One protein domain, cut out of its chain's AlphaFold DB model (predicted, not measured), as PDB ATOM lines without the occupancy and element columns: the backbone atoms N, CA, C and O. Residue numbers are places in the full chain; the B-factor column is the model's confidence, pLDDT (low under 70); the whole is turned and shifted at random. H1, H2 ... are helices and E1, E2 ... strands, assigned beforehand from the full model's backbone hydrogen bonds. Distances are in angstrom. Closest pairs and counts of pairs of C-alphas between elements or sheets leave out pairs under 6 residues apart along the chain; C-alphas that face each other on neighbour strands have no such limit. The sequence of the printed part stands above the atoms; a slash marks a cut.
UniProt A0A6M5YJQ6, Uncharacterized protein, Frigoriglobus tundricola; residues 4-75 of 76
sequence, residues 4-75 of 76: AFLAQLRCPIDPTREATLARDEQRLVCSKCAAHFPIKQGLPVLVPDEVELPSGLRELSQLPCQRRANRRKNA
ATOM      1  N   ALA A   4     141.519 175.962 188.378       83.38
ATOM      2  CA  ALA A   4     142.223 176.963 189.180       83.38
ATOM      3  C   ALA A   4     143.699 176.597 189.432       83.38
ATOM      4  O   ALA A   4     144.552 177.483 189.497       83.38
ATOM      5  N   PHE A   5     144.022 175.303 189.532       84.19
ATOM      6  CA  PHE A   5     145.405 174.834 189.657       84.19
ATOM      7  C   PHE A   5     146.161 174.982 188.333       84.19
ATOM      8  O   PHE A   5     147.291 175.469 188.306       84.19
ATOM      9  N   LEU A   6     145.519 174.631 187.213       82.44
ATOM     10  CA  LEU A   6     146.108 174.768 185.878       82.44
ATOM     11  C   LEU A   6     146.475 176.221 185.553       82.44
ATOM     12  O   LEU A   6     147.525 176.469 184.961       82.44
ATOM     13  N   ALA A   7     145.674 177.185 186.017       84.75
ATOM     14  CA  ALA A   7     145.942 178.613 185.846       84.75
ATOM     15  C   ALA A   7     147.265 179.081 186.489       84.75
ATOM     16  O   ALA A   7     147.833 180.098 186.069       84.75
ATOM     17  N   GLN A   8     147.789 178.347 187.477       90.38
ATOM     18  CA  GLN A   8     149.077 178.635 188.118       90.38
ATOM     19  C   GLN A   8     150.264 178.047 187.347       90.38
ATOM     20  O   GLN A   8     151.385 178.541 187.477       90.38
ATOM     21  N   LEU A   9     150.039 177.024 186.519       93.31
ATOM     22  CA  LEU A   9     151.112 176.356 185.794       93.31
ATOM     23  C   LEU A   9     151.702 177.259 184.707       93.31
ATOM     24  O   LEU A   9     151.005 178.022 184.027       93.31
ATOM     25  N   ARG A  10     153.018 177.152 184.536       96.31
ATOM     26  CA  ARG A  10     153.779 177.872 183.515       96.31
ATOM     27  C   ARG A  10     154.550 176.893 182.653       96.31
ATOM     28  O   ARG A  10     154.950 175.829 183.120       96.31
ATOM     29  N   CYS A  11     154.749 177.255 181.391       97.06
ATOM     30  CA  CYS A  11     155.513 176.441 180.456       97.06
ATOM     31  C   CYS A  11     156.957 176.259 180.966       97.06
ATOM     32  O   CYS A  11     157.673 177.256 181.084       97.06
ATOM     33  N   PRO A  12     157.425 175.021 181.211       96.44
ATOM     34  CA  PRO A  12     158.789 174.765 181.684       96.44
ATOM     35  C   PRO A  12     159.860 175.102 180.633       96.44
ATOM     36  O   PRO A  12     161.029 175.263 180.971       96.44
ATOM     37  N   ILE A  13     159.463 175.229 179.360       96.81
ATOM     38  CA  ILE A  13     160.345 175.553 178.232       96.81
ATOM     39  C   ILE A  13     160.373 177.062 177.957       96.81
ATOM     40  O   ILE A  13     161.247 177.527 177.236       96.81
ATOM     41  N   ASP A  14     159.438 177.862 178.482       96.88
ATOM     42  CA  ASP A  14     159.495 179.319 178.326       96.88
ATOM     43  C   ASP A  14     160.645 179.884 179.179       96.88
ATOM     44  O   ASP A  14     160.563 179.811 180.407       96.88
ATOM     45  N   PRO A  15     161.686 180.501 178.582       95.75
ATOM     46  CA  PRO A  15     162.806 181.051 179.347       95.75
ATOM     47  C   PRO A  15     162.388 182.122 180.361       95.75
ATOM     48  O   PRO A  15     163.074 182.318 181.358       95.75
ATOM     49  N   THR A  16     161.258 182.800 180.121       95.12
ATOM     50  CA  THR A  16     160.703 183.816 181.031       95.12
ATOM     51  C   THR A  16     159.766 183.237 182.091       95.12
ATOM     52  O   THR A  16     159.441 183.925 183.052       95.12
ATOM     53  N   ARG A  17     159.344 181.971 181.947       94.69
ATOM     54  CA  ARG A  17     158.365 181.292 182.819       94.69
ATOM     55  C   ARG A  17     157.047 182.060 183.004       94.69
ATOM     56  O   ARG A  17     156.390 181.942 184.032       94.69
ATOM     57  N   GLU A  18     156.630 182.811 181.991       94.75
ATOM     58  CA  GLU A  18     155.404 183.618 182.027       94.75
ATOM     59  C   GLU A  18     154.245 182.963 181.268       94.75
ATOM     60  O   GLU A  18     153.083 183.213 181.581       94.75
ATOM     61  N   ALA A  19     154.540 182.143 180.255       96.38
ATOM     62  CA  ALA A  19     153.518 181.514 179.430       96.38
ATOM     63  C   ALA A  19     152.644 180.559 180.249       96.38
ATOM     64  O   ALA A  19     153.145 179.611 180.859       96.38
ATOM     65  N   THR A  20     151.337 180.794 180.218       95.75
ATOM     66  CA  THR A  20     150.311 179.927 180.806       95.75
ATOM     67  C   THR A  20     150.160 178.619 180.027       95.75
ATOM     68  O   THR A  20     150.502 178.531 178.841       95.75
ATOM     69  N   LEU A  21     149.615 177.606 180.700       95.69
ATOM     70  CA  LEU A  21     149.218 176.336 180.104       95.69
ATOM     71  C   LEU A  21     147.690 176.218 180.118       95.69
ATOM     72  O   LEU A  21     147.065 176.432 181.153       95.69
ATOM     73  N   ALA A  22     147.102 175.879 178.974       94.00
ATOM     74  CA  ALA A  22     145.674 175.599 178.842       94.00
ATOM     75  C   ALA A  22     145.460 174.101 178.626       94.00
ATOM     76  O   ALA A  22     146.250 173.460 177.938       94.00
ATOM     77  N   ARG A  23     144.401 173.534 179.204       93.75
ATOM     78  CA  ARG A  23     144.068 172.128 178.973       93.75
ATOM     79  C   ARG A  23     143.386 171.953 177.627       93.75
ATOM     80  O   ARG A  23     142.454 172.680 177.304       93.75
ATOM     81  N   ASP A  24     143.827 170.938 176.906       93.94
ATOM     82  CA  ASP A  24     143.197 170.428 175.699       93.94
ATOM     83  C   ASP A  24     143.145 168.903 175.831       93.94
ATOM     84  O   ASP A  24     144.166 168.231 175.754       93.94
ATOM     85  N   GLU A  25     141.976 168.357 176.164       92.19
ATOM     86  CA  GLU A  25     141.764 166.922 176.400       92.19
ATOM     87  C   GLU A  25     142.796 166.272 177.362       92.19
ATOM     88  O   GLU A  25     142.737 166.458 178.590       92.19
ATOM     89  N   GLN A  26     143.722 165.481 176.802       93.69
ATOM     90  CA  GLN A  26     144.798 164.747 177.478       93.69
ATOM     91  C   GLN A  26     146.163 165.444 177.379       93.69
ATOM     92  O   GLN A  26     147.199 164.824 177.607       93.69
ATOM     93  N   ARG A  27     146.188 166.738 177.060       95.88
ATOM     94  CA  ARG A  27     147.407 167.542 176.981       95.88
ATOM     95  C   ARG A  27     147.207 168.924 177.594       95.88
ATOM     96  O   ARG A  27     146.091 169.411 177.774       95.88
ATOM     97  N   LEU A  28     148.322 169.555 177.931       96.25
ATOM     98  CA  LEU A  28     148.404 170.977 178.227       96.25
ATOM     99  C   LEU A  28     149.136 171.682 177.089       96.25
ATOM    100  O   LEU A  28     150.172 171.209 176.630       96.25
ATOM    101  N   VAL A  29     148.623 172.827 176.659       96.94
ATOM    102  CA  VAL A  29     149.141 173.591 175.524       96.94
ATOM    103  C   VAL A  29     149.668 174.931 176.009       96.94
ATOM    104  O   VAL A  29     148.983 175.671 176.718       96.94
ATOM    105  N   CYS A  30     150.903 175.253 175.630       97.19
ATOM    106  CA  CYS A  30     151.515 176.541 175.949       97.19
ATOM    107  C   CYS A  30     150.919 177.684 175.124       97.19
ATOM    108  O   CYS A  30     150.951 177.650 173.894       97.19
ATOM    109  N   SER A  31     150.505 178.763 175.793       95.56
ATOM    110  CA  SER A  31     149.933 179.951 175.143       95.56
ATOM    111  C   SER A  31     150.919 180.758 174.286       95.56
ATOM    112  O   SER A  31     150.492 181.498 173.404       95.56
ATOM    113  N   LYS A  32     152.238 180.633 174.512       95.88
ATOM    114  CA  LYS A  32     153.267 181.364 173.740       95.88
ATOM    115  C   LYS A  32     153.932 180.534 172.642       95.88
ATOM    116  O   LYS A  32     154.225 181.070 171.576       95.88
ATOM    117  N   CYS A  33     154.263 179.271 172.913       96.94
ATOM    118  CA  CYS A  33     155.043 178.442 171.986       96.94
ATOM    119  C   CYS A  33     154.278 177.266 171.384       96.94
ATOM    120  O   CYS A  33     154.859 176.564 170.565       96.94
ATOM    121  N   ALA A  34     153.015 177.065 171.780       97.38
ATOM    122  CA  ALA A  34     152.141 175.987 171.319       97.38
ATOM    123  C   ALA A  34     152.669 174.558 171.560       97.38
ATOM    124  O   ALA A  34     152.120 173.609 171.019       97.38
ATOM    125  N   ALA A  35     153.725 174.387 172.363       97.69
ATOM    126  CA  ALA A  35     154.206 173.063 172.742       97.69
ATOM    127  C   ALA A  35     153.146 172.319 173.566       97.69
ATOM    128  O   ALA A  35     152.458 172.942 174.387       97.69
ATOM    129  N   HIS A  36     153.040 171.009 173.341       97.94
ATOM    130  CA  HIS A  36     152.051 170.148 173.977       97.94
ATOM    131  C   HIS A  36     152.723 169.261 175.029       97.94
ATOM    132  O   HIS A  36     153.682 168.548 174.744       97.94
ATOM    133  N   PHE A  37     152.202 169.305 176.249       97.25
ATOM    134  CA  PHE A  37     152.661 168.506 177.381       97.25
ATOM    135  C   PHE A  37     151.618 167.428 177.680       97.25
ATOM    136  O   PHE A  37     150.468 167.784 177.956       97.25
ATOM    137  N   PRO A  38     151.958 166.131 177.633       97.00
ATOM    138  CA  PRO A  38     150.971 165.078 177.823       97.00
ATOM    139  C   PRO A  38     150.494 165.007 179.279       97.00
ATOM    140  O   PRO A  38     151.235 165.295 180.220       97.00
ATOM    141  N   ILE A  39     149.250 164.581 179.477       95.06
ATOM    142  CA  ILE A  39     148.704 164.202 180.780       95.06
ATOM    143  C   ILE A  39     148.685 162.675 180.840       95.06
ATOM    144  O   ILE A  39     147.885 162.027 180.169       95.06
ATOM    145  N   LYS A  40     149.552 162.090 181.668       94.62
ATOM    146  CA  LYS A  40     149.645 160.638 181.865       94.62
ATOM    147  C   LYS A  40     149.073 160.287 183.231       94.62
ATOM    148  O   LYS A  40     149.450 160.885 184.232       94.62
ATOM    149  N   GLN A  41     148.124 159.350 183.277       93.88
ATOM    150  CA  GLN A  41     147.461 158.926 184.525       93.88
ATOM    151  C   GLN A  41     146.858 160.097 185.332       93.88
ATOM    152  O   GLN A  41     146.874 160.110 186.558       93.88
ATOM    153  N   GLY A  42     146.338 161.114 184.635       90.38
ATOM    154  CA  GLY A  42     145.759 162.310 185.261       90.38
ATOM    155  C   GLY A  42     146.779 163.341 185.762       90.38
ATOM    156  O   GLY A  42     146.366 164.370 186.298       90.38
ATOM    157  N   LEU A  43     148.079 163.104 185.557       91.44
ATOM    158  CA  LEU A  43     149.168 163.996 185.949       91.44
ATOM    159  C   LEU A  43     149.813 164.661 184.719       91.44
ATOM    160  O   LEU A  43     150.188 163.963 183.774       91.44
ATOM    161  N   PRO A  44     149.959 165.999 184.702       93.81
ATOM    162  CA  PRO A  44     150.716 166.707 183.682       93.81
ATOM    163  C   PRO A  44     152.193 166.322 183.711       93.81
ATOM    164  O   PRO A  44     152.858 166.446 184.738       93.81
ATOM    165  N   VAL A  45     152.720 165.926 182.559       96.25
ATOM    166  CA  VAL A  45     154.144 165.666 182.366       96.25
ATOM    167  C   VAL A  45     154.798 166.943 181.850       96.25
ATOM    168  O   VAL A  45     154.771 167.248 180.660       96.25
ATOM    169  N   LEU A  46     155.376 167.722 182.765       95.50
ATOM    170  CA  LEU A  46     156.047 168.995 182.467       95.50
ATOM    171  C   LEU A  46     157.562 168.817 182.267       95.50
ATOM    172  O   LEU A  46     158.361 169.614 182.758       95.50
ATOM    173  N   VAL A  47     157.956 167.756 181.561       94.94
ATOM    174  CA  VAL A  47     159.355 167.418 181.268       94.94
ATOM    175  C   VAL A  47     159.683 167.864 179.837       94.94
ATOM    176  O   VAL A  47     158.992 167.431 178.916       94.94
ATOM    177  N   PRO A  48     160.706 168.716 179.614       92.56
ATOM    178  CA  PRO A  48     161.061 169.193 178.274       92.56
ATOM    179  C   PRO A  48     161.332 168.084 177.251       92.56
ATOM    180  O   PRO A  48     160.984 168.254 176.089       92.56
ATOM    181  N   ASP A  49     161.898 166.956 177.679       92.56
ATOM    182  CA  ASP A  49     162.235 165.828 176.798       92.56
ATOM    183  C   ASP A  49     161.006 165.012 176.362       92.56
ATOM    184  O   ASP A  49     161.060 164.284 175.375       92.56
ATOM    185  N   GLU A  50     159.886 165.144 177.077       94.06
ATOM    186  CA  GLU A  50     158.621 164.465 176.767       94.06
ATOM    187  C   GLU A  50     157.625 165.379 176.040       94.06
ATOM    188  O   GLU A  50     156.459 165.020 175.863       94.06
ATOM    189  N   VAL A  51     158.057 166.580 175.647       95.56
ATOM    190  CA  VAL A  51     157.187 167.544 174.982       95.56
ATOM    191  C   VAL A  51     156.962 167.163 173.523       95.56
ATOM    192  O   VAL A  51     157.893 166.845 172.783       95.56
ATOM    193  N   GLU A  52     155.723 167.294 173.069       96.81
ATOM    194  CA  GLU A  52     155.407 167.229 171.650       96.81
ATOM    195  C   GLU A  52     155.501 168.630 171.044       96.81
ATOM    196  O   GLU A  52     154.813 169.580 171.447       96.81
ATOM    197  N   LEU A  53     156.384 168.771 170.056       97.00
ATOM    198  CA  LEU A  53     156.580 170.030 169.355       97.00
ATOM    199  C   LEU A  53     155.388 170.345 168.435       97.00
ATOM    200  O   LEU A  53     154.790 169.436 167.857       97.00
ATOM    201  N   PRO A  54     155.063 171.636 168.241       95.38
ATOM    202  CA  PRO A  54     154.145 172.056 167.192       95.38
ATOM    203  C   PRO A  54     154.571 171.530 165.819       95.38
ATOM    204  O   PRO A  54     155.764 171.401 165.529       95.38
ATOM    205  N   SER A  55     153.586 171.299 164.950       93.62
ATOM    206  CA  SER A  55     153.830 170.826 163.585       93.62
ATOM    207  C   SER A  55     154.869 171.688 162.858       93.62
ATOM    208  O   SER A  55     154.836 172.919 162.913       93.62
ATOM    209  N   GLY A  56     155.810 171.025 162.184       94.69
ATOM    210  CA  GLY A  56     156.892 171.670 161.436       94.69
ATOM    211  C   GLY A  56     158.122 172.067 162.262       94.69
ATOM    212  O   GLY A  56     159.110 172.501 161.669       94.69
ATOM    213  N   LEU A  57     158.112 171.894 163.588       96.50
ATOM    214  CA  LEU A  57     159.277 172.126 164.447       96.50
ATOM    215  C   LEU A  57     159.971 170.804 164.799       96.50
ATOM    216  O   LEU A  57     159.322 169.779 164.985       96.50
ATOM    217  N   ARG A  58     161.307 170.831 164.873       94.56
ATOM    218  CA  ARG A  58     162.143 169.635 165.110       94.56
ATOM    219  C   ARG A  58     162.941 169.678 166.408       94.56
ATOM    220  O   ARG A  58     163.433 168.653 166.856       94.56
ATOM    221  N   GLU A  59     163.093 170.857 166.992       95.38
ATOM    222  CA  GLU A  59     163.920 171.082 168.175       95.38
ATOM    223  C   GLU A  59     163.362 172.244 169.009       95.38
ATOM    224  O   GLU A  59     162.703 173.154 168.493       95.38
ATOM    225  N   LEU A  60     163.670 172.245 170.308       94.62
ATOM    226  CA  LEU A  60     163.202 173.268 171.248       94.62
ATOM    227  C   LEU A  60     163.663 174.679 170.865       94.62
ATOM    228  O   LEU A  60     162.906 175.636 171.020       94.62
ATOM    229  N   SER A  61     164.875 174.820 170.323       94.44
ATOM    230  CA  SER A  61     165.454 176.109 169.913       94.44
ATOM    231  C   SER A  61     164.610 176.836 168.852       94.44
ATOM    232  O   SER A  61     164.669 178.062 168.731       94.44
ATOM    233  N   GLN A  62     163.778 176.099 168.107       95.69
ATOM    234  CA  GLN A  62     162.895 176.647 167.083       95.69
ATOM    235  C   GLN A  62     161.573 177.187 167.643       95.69
ATOM    236  O   GLN A  62     160.868 177.911 166.934       95.69
ATOM    237  N   LEU A  63     161.242 176.888 168.902       96.88
ATOM    238  CA  LEU A  63     160.022 177.372 169.542       96.88
ATOM    239  C   LEU A  63     160.008 178.910 169.620       96.88
ATOM    240  O   LEU A  63     161.034 179.531 169.925       96.88
ATOM    241  N   PRO A  64     158.842 179.562 169.430       95.88
ATOM    242  CA  PRO A  64     158.735 181.021 169.485       95.88
ATOM    243  C   PRO A  64     159.271 181.655 170.778       95.88
ATOM    244  O   PRO A  64     159.900 182.713 170.720       95.88
ATOM    245  N   CYS A  65     159.056 181.024 171.940       95.44
ATOM    246  CA  CYS A  65     159.565 181.519 173.226       95.44
ATOM    247  C   CYS A  65     161.103 181.485 173.299       95.44
ATOM    248  O   CYS A  65     161.716 182.450 173.753       95.44
ATOM    249  N   GLN A  66     161.722 180.425 172.777       95.88
ATOM    250  CA  GLN A  66     163.172 180.225 172.760       95.88
ATOM    251  C   GLN A  66     163.860 181.196 171.793       95.88
ATOM    252  O   GLN A  66     164.793 181.905 172.174       95.88
ATOM    253  N   ARG A  67     163.333 181.341 170.569       95.00
ATOM    254  CA  ARG A  67     163.851 182.307 169.581       95.00
ATOM    255  C   ARG A  67     163.821 183.749 170.089       95.00
ATOM    256  O   ARG A  67     164.771 184.498 169.871       95.00
ATOM    257  N   ARG A  68     162.736 184.150 170.765       92.88
ATOM    258  CA  ARG A  68     162.606 185.497 171.352       92.88
ATOM    259  C   ARG A  68     163.645 185.741 172.444       92.88
ATOM    260  O   ARG A  68     164.258 186.804 172.448       92.88
ATOM    261  N   ALA A  69     163.857 184.772 173.335       91.69
ATOM    262  CA  ALA A  69     164.853 184.882 174.397       91.69
ATOM    263  C   ALA A  69     166.283 184.962 173.837       91.69
ATOM    264  O   ALA A  69     167.044 185.833 174.245       91.69
ATOM    265  N   ASN A  70     166.620 184.123 172.852       90.25
ATOM    266  CA  ASN A  70     167.935 184.158 172.207       90.25
ATOM    267  C   ASN A  70     168.191 185.481 171.478       90.25
ATOM    268  O   ASN A  70     169.287 186.020 171.563       90.25
ATOM    269  N   ARG A  71     167.177 186.054 170.811       90.44
ATOM    270  CA  ARG A  71     167.320 187.370 170.168       90.44
ATOM    271  C   ARG A  71     167.629 188.478 171.177       90.44
ATOM    272  O   ARG A  71     168.443 189.333 170.864       90.44
ATOM    273  N   ARG A  72     166.989 188.467 172.355       88.56
ATOM    274  CA  ARG A  72     167.256 189.452 173.421       88.56
ATOM    275  C   ARG A  72     168.698 189.356 173.918       88.56
ATOM    276  O   ARG A  72     169.380 190.362 173.926       88.56
ATOM    277  N   LYS A  73     169.180 188.139 174.194       82.75
ATOM    278  CA  LYS A  73     170.568 187.902 174.633       82.75
ATOM    279  C   LYS A  73     171.636 188.391 173.652       82.75
ATOM    280  O   LYS A  73     172.746 188.648 174.081       82.75
ATOM    281  N   ASN A  74     171.325 188.459 172.357       83.50
ATOM    282  CA  ASN A  74     172.260 188.927 171.331       83.50
ATOM    283  C   ASN A  74     172.162 190.441 171.067       83.50
ATOM    284  O   ASN A  74     172.904 190.950 170.232       83.50
ATOM    285  N   ALA A  75     171.187 191.124 171.671       76.50
ATOM    286  CA  ALA A  75     170.985 192.565 171.536       76.50
ATOM    287  C   ALA A  75     171.530 193.356 172.740       76.50
ATOM    288  O   ALA A  75     171.635 194.578 172.635       76.50
TER     289      ALA A  75
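AT A GLANCE: This is residues 4 to 75 of the 76 residues of an uncharacterized protein of Frigoriglobus tundricola (UniProt A0A6M5YJQ6). With little regular structure, a small three-stranded sheet lies toward one end of an elongated body and one helix, H1, toward the other, joined and partly surrounded by long stretches with no named element. The printed part has 72 residues, 23 of them in named elements, in the order E1, E2, E3, H1. The class is mixed; the sheet, E1 - E2 - E3, is antiparallel. The whole is compact, radius of gyration of the C-alphas 12.2 A, spanning 42 by 26 by 16 A.

IN THESE COORDINATES: E2 is residues 27 to 30, E1 21 to 24, beginning at C-alpha 21 (149.218, 176.336, 180.104), and E3 36 to 40, 12.6 A long. H1, residues 64 to 73, is 14.6 A long and ends at C-alpha 73 (170.568, 187.902, 174.633).

HOW THE PARTS SIT: The strands form a meander, each the antiparallel neighbour of the one before. In the hairpin E1 and E2, N 22 and O 29 are 2.9 A apart; in the hairpin E2 and E3, N 28 and O 37 are 2.8 A apart, both within hydrogen-bond range. H1 is not on the sheet; in it every O i to N i+4 pair is within hydrogen-bond range.

THE WHOLE: The C-alphas farthest apart, of Gln 41 and Ala 75, are 43.1 A apart. The link E3 to H1, 23 residues, is long. The printed part has no cut, and no printed residue is under 70 in pLDDT.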